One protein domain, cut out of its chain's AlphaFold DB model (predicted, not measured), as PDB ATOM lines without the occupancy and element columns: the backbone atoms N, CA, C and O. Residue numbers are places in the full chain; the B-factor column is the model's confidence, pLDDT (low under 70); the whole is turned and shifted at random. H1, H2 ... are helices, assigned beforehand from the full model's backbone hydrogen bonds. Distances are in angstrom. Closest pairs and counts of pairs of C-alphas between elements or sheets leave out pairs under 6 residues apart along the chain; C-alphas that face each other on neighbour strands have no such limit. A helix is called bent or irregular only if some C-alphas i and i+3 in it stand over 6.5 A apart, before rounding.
ATOM      1  N   GLU A  69     122.544  99.158 142.655       86.31
ATOM      2  CA  GLU A  69     121.607 100.144 142.111       86.31
ATOM      3  C   GLU A  69     120.400  99.489 141.430       86.31
ATOM      4  O   GLU A  69     119.255  99.812 141.737       86.31
ATOM      5  N   GLU A  70     120.636  98.535 140.528       87.69
ATOM      6  CA  GLU A  70     119.574  97.814 139.818       87.69
ATOM      7  C   GLU A  70     118.708  97.007 140.790       87.69
ATOM      8  O   GLU A  70     117.484  97.011 140.694       87.69
ATOM      9  N   ARG A  71     119.326  96.332 141.759       85.19
ATOM     10  CA  ARG A  71     118.625  95.559 142.790       85.19
ATOM     11  C   ARG A  71     117.697  96.439 143.619       85.19
ATOM     12  O   ARG A  71     116.543  96.070 143.838       85.19
ATOM     13  N   ALA A  72     118.198  97.588 144.066       91.38
ATOM     14  CA  ALA A  72     117.409  98.562 144.804       91.38
ATOM     15  C   ALA A  72     116.294  99.148 143.926       91.38
ATOM     16  O   ALA A  72     115.151  99.215 144.368       91.38
ATOM     17  N   ALA A  73     116.585  99.473 142.665       92.62
ATOM     18  CA  ALA A  73     115.607 100.023 141.730       92.62
ATOM     19  C   ALA A  73     114.483  99.024 141.412       92.62
ATOM     20  O   ALA A  73     113.311  99.393 141.409       92.62
ATOM     21  N   ARG A  74     114.815  97.741 141.219       93.69
ATOM     22  CA  ARG A  74     113.838  96.653 141.046       93.69
ATOM     23  C   ARG A  74     112.953  96.494 142.281       93.69
ATOM     24  O   ARG A  74     111.739  96.408 142.141       93.69
ATOM     25  N   LYS A  75     113.533  96.516 143.486       94.62
ATOM     26  CA  LYS A  75     112.758  96.438 144.734       94.62
ATOM     27  C   LYS A  75     111.860  97.649 144.952       94.62
ATOM     28  O   LYS A  75     110.734  97.484 145.408       94.62
ATOM     29  N   LEU A  76     112.327  98.843 144.598       95.31
ATOM     30  CA  LEU A  76     111.522 100.056 144.679       95.31
ATOM     31  C   LEU A  76     110.361 100.010 143.676       95.31
ATOM     32  O   LEU A  76     109.228 100.312 144.032       95.31
ATOM     33  N   CYS A  77     110.618  99.533 142.457       93.00
ATOM     34  CA  CYS A  77     109.597  99.291 141.439       93.00
ATOM     35  C   CYS A  77     108.494  98.337 141.943       93.00
ATOM     36  O   CYS A  77     107.312  98.671 141.859       93.00
ATOM     37  N   GLU A  78     108.873  97.208 142.556       94.19
ATOM     38  CA  GLU A  78     107.931  96.269 143.192       94.19
ATOM     39  C   GLU A  78     107.150  96.914 144.346       94.19
ATOM     40  O   GLU A  78     105.946  96.699 144.464       94.19
ATOM     41  N   TYR A  79     107.814  97.717 145.184       96.19
ATOM     42  CA  TYR A  79     107.186  98.405 146.317       96.19
ATOM     43  C   TYR A  79     106.053  99.342 145.874       96.19
ATOM     44  O   TYR A  79     105.015  99.406 146.527       96.19
ATOM     45  N   TYR A  80     106.218 100.012 144.732       95.75
ATOM     46  CA  TYR A  80     105.180 100.853 144.127       95.75
ATOM     47  C   TYR A  80     104.150 100.071 143.292       95.75
ATOM     48  O   TYR A  80     103.287 100.674 142.659       95.75
ATOM     49  N   GLY A  81     104.200  98.736 143.299       94.25
ATOM     50  CA  GLY A  81     103.217  97.881 142.629       94.25
ATOM     51  C   GLY A  81     103.454  97.696 141.129       94.25
ATOM     52  O   GLY A  81     102.540  97.289 140.411       94.25
ATOM     53  N   HIS A  82     104.660  97.978 140.636       93.25
ATOM     54  CA  HIS A  82     105.022  97.773 139.237       93.25
ATOM     55  C   HIS A  82     105.825  96.482 139.045       93.25
ATOM     56  O   HIS A  82     106.580  96.055 139.917       93.25
ATOM     57  N   PHE A  83     105.688  95.866 137.868       90.19
ATOM     58  CA  PHE A  83     106.498  94.714 137.472       90.19
ATOM     59  C   PHE A  83     107.849  95.202 136.925       90.19
ATOM     60  O   PHE A  83     107.850  95.881 135.902       90.19
ATOM     61  N   PRO A  84     108.998  94.871 137.544       86.81
ATOM     62  CA  PRO A  84     110.293  95.448 137.174       86.81
ATOM     63  C   PRO A  84     110.678  95.281 135.706       86.81
ATOM     64  O   PRO A  84     111.219  96.208 135.107       86.81
ATOM     65  N   ASP A  85     110.398  94.108 135.143       86.62
ATOM     66  CA  ASP A  85     110.767  93.735 133.776       86.62
ATOM     67  C   ASP A  85     109.658  94.023 132.750       86.62
ATOM     68  O   ASP A  85     109.750  93.568 131.613       86.62
ATOM     69  N   SER A  86     108.602  94.761 133.121       87.56
ATOM     70  CA  SER A  86     107.636  95.221 132.124       87.56
ATOM     71  C   SER A  86     108.279  96.270 131.215       87.56
ATOM     72  O   SER A  86     108.941  97.203 131.677       87.56
ATOM     73  N   GLU A  87     108.103  96.093 129.907       87.06
ATOM     74  CA  GLU A  87     108.626  97.016 128.902       87.06
ATOM     75  C   GLU A  87     107.855  98.339 128.925       87.06
ATOM     76  O   GLU A  87     106.621  98.374 128.901       87.06
ATOM     77  N   THR A  88     108.601  99.439 128.939       84.88
ATOM     78  CA  THR A  88     108.092 100.805 128.807       84.88
ATOM     79  C   THR A  88     108.789 101.492 127.633       84.88
ATOM     80  O   THR A  88     109.727 100.956 127.047       84.88
ATOM     81  N   LYS A  89     108.378 102.719 127.298       84.31
ATOM     82  CA  LYS A  89     109.032 103.513 126.244       84.31
ATOM     83  C   LYS A  89     110.538 103.746 126.481       84.31
ATOM     84  O   LYS A  89     111.267 103.938 125.517       84.31
ATOM     85  N   ASP A  90     110.990 103.691 127.737       80.00
ATOM     86  CA  ASP A  90     112.371 103.979 128.150       80.00
ATOM     87  C   ASP A  90     113.125 102.703 128.607       80.00
ATOM     88  O   ASP A  90     114.181 102.762 129.251       80.00
ATOM     89  N   GLY A  91     112.587 101.522 128.265       83.00
ATOM     90  CA  GLY A  91     113.088 100.203 128.661       83.00
ATOM     91  C   GLY A  91     112.343  99.618 129.869       83.00
ATOM     92  O   GLY A  91     111.204 100.013 130.134       83.00
ATOM     93  N   PRO A  92     112.947  98.680 130.624       86.75
ATOM     94  CA  PRO A  92     112.255  98.003 131.717       86.75
ATOM     95  C   PRO A  92     111.880  98.976 132.841       86.75
ATOM     96  O   PRO A  92     112.679  99.839 133.220       86.75
ATOM     97  N   ALA A  93     110.677  98.814 133.397       89.06
ATOM     98  CA  ALA A  93     110.066  99.740 134.351       89.06
ATOM     99  C   ALA A  93     110.949 100.084 135.561       89.06
ATOM    100  O   ALA A  93     110.907 101.210 136.059       89.06
ATOM    101  N   TRP A  94     111.802  99.159 136.019       91.88
ATOM    102  CA  TRP A  94     112.719  99.429 137.132       91.88
ATOM    103  C   TRP A  94     113.687 100.593 136.863       91.88
ATOM    104  O   TRP A  94     114.116 101.253 137.808       91.88
ATOM    105  N   ARG A  95     114.018 100.902 135.601       91.50
ATOM    106  CA  ARG A  95     114.953 101.992 135.266       91.50
ATOM    107  C   ARG A  95     114.455 103.369 135.690       91.50
ATOM    108  O   ARG A  95     115.281 104.214 136.025       91.50
ATOM    109  N   ALA A  96     113.138 103.575 135.743       93.12
ATOM    110  CA  ALA A  96     112.541 104.828 136.208       93.12
ATOM    111  C   ALA A  96     112.906 105.159 137.670       93.12
ATOM    112  O   ALA A  96     112.851 106.315 138.079       93.12
ATOM    113  N   TYR A  97     113.330 104.155 138.442       94.06
ATOM    114  CA  TYR A  97     113.653 104.273 139.863       94.06
ATOM    115  C   TYR A  97     115.145 104.500 140.148       94.06
ATOM    116  O   TYR A  97     115.509 104.809 141.283       94.06
ATOM    117  N   LEU A  98     116.017 104.402 139.135       92.00
ATOM    118  CA  LEU A  98     117.461 104.632 139.283       92.00
ATOM    119  C   LEU A  98     117.816 106.010 139.872       92.00
ATOM    120  O   LEU A  98     118.678 106.054 140.750       92.00
ATOM    121  N   PRO A  99     117.180 107.130 139.462       93.62
ATOM    122  CA  PRO A  99     117.489 108.438 140.043       93.62
ATOM    123  C   PRO A  99     117.241 108.499 141.555       93.62
ATOM    124  O   PRO A  99     118.049 109.065 142.286       93.62
ATOM    125  N   VAL A 100     116.162 107.869 142.035       94.00
ATOM    126  CA  VAL A 100     115.821 107.836 143.468       94.00
ATOM    127  C   VAL A 100     116.841 107.010 144.245       94.00
ATOM    128  O   VAL A 100     117.311 107.435 145.295       94.00
ATOM    129  N   VAL A 101     117.225 105.848 143.714       93.56
ATOM    130  CA  VAL A 101     118.241 104.989 144.335       93.56
ATOM    131  C   VAL A 101     119.572 105.724 144.476       93.56
ATOM    132  O   VAL A 101     120.163 105.704 145.551       93.56
ATOM    133  N   ARG A 102     120.019 106.415 143.423       92.12
ATOM    134  CA  ARG A 102     121.266 107.194 143.448       92.12
ATOM    135  C   ARG A 102     121.221 108.322 144.466       92.12
ATOM    136  O   ARG A 102     122.162 108.459 145.235       92.12
ATOM    137  N   LEU A 103     120.105 109.049 144.536       93.25
ATOM    138  CA  LEU A 103     119.906 110.099 145.533       93.25
ATOM    139  C   LEU A 103     120.066 109.566 146.966       93.25
ATOM    140  O   LEU A 103     120.747 110.181 147.783       93.25
ATOM    141  N   VAL A 104     119.463 108.412 147.268       91.50
ATOM    142  CA  VAL A 104     119.565 107.783 148.594       91.50
ATOM    143  C   VAL A 104     120.989 107.306 148.877       91.50
ATOM    144  O   VAL A 104     121.488 107.512 149.980       91.50
ATOM    145  N   LEU A 105     121.654 106.687 147.897       87.44
ATOM    146  CA  LEU A 105     123.041 106.234 148.047       87.44
ATOM    147  C   LEU A 105     124.000 107.402 148.279       87.44
ATOM    148  O   LEU A 105     124.894 107.284 149.109       87.44
ATOM    149  N   ASP A 106     123.797 108.524 147.589       87.44
ATOM    150  CA  ASP A 106     124.599 109.733 147.771       87.44
ATOM    151  C   ASP A 106     124.372 110.359 149.151       87.44
ATOM    152  O   ASP A 106     125.341 110.706 149.821       87.44
ATOM    153  N   ALA A 107     123.124 110.419 149.630       88.56
ATOM    154  CA  ALA A 107     122.809 110.894 150.982       88.56
ATOM    155  C   ALA A 107     123.363 109.985 152.096       88.56
ATOM    156  O   ALA A 107     123.604 110.445 153.208       88.56
ATOM    157  N   ALA A 108     123.548 108.695 151.807       88.56
ATOM    158  CA  ALA A 108     124.119 107.727 152.736       88.56
ATOM    159  C   ALA A 108     125.657 107.725 152.746       88.56
ATOM    160  O   ALA A 108     126.249 107.000 153.553       88.56
ATOM    161  N   ARG A 109     126.322 108.488 151.863       86.25
ATOM    162  CA  ARG A 109     127.785 108.583 151.891       86.25
ATOM    163  C   ARG A 109     128.223 109.334 153.151       86.25
ATOM    164  O   ARG A 109     127.643 110.371 153.466       86.25
TER     165      ARG A 109
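AT A GLANCE: This is residues 69 to 109 of the 113 residues of the protein "Helix-turn-helix" of Sphingomonas sp. NFR04 (UniProt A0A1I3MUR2). What shape does one see first? Two helices are packed at a steep crossing, the shorter H1 over the longer H2, and a long loop of residues 80 to 92 joins them at one end of H2. H2 and this loop make the length, from Lys 89 in the loop to Arg 109. What is it made of? The printed part has 41 residues with two named helices, H1 then H2, and no named strand; the class is all helix. How large is it? It is compact, with a radius of gyration of the C-alphas of 10.2 A, yet elongated, spanning 32 by 19 by 13 A.

HOW THE PARTS SIT: How does H1, residues 69 to 79, stand to H2, residues 93 to 107? They touch, with 21 pairs of C-alphas within 8 A. The closest C-alphas are those of Arg 74 and Trp 94, 4.9 A apart. Which way do they run? They run opposite ways at a steep tilt of 65 degrees, and their centres are 8.5 A apart. What do the backbones show? In H1 every O i to N i+4 pair is within hydrogen-bond range; in H2 it is 7 of 11.

IN THESE COORDINATES: Where does H1 lie? It begins at C-alpha 69, (121.607, 100.144, 142.111), and measures 15.1 A from first to last C-alpha. Where does H2 lie? It measures 23.7 A and ends at C-alpha 107, (122.809, 110.894, 150.982). Is H2 even? It is irregular: C-alphas 96 and 99 are 7.2 A apart.

THE WHOLE: What is farthest apart? The C-alphas of Lys 89 and Arg 109 are, at 32.2 A. How is the link built? Residues 80 to 92 form a long link of 13 residues, in which residues 87 to 88 pair with residues 91 to 92, antiparallel. Is anything cut or uncertain? The printed part has no cut, its mean pLDDT is 90.2, and no printed residue is under 70.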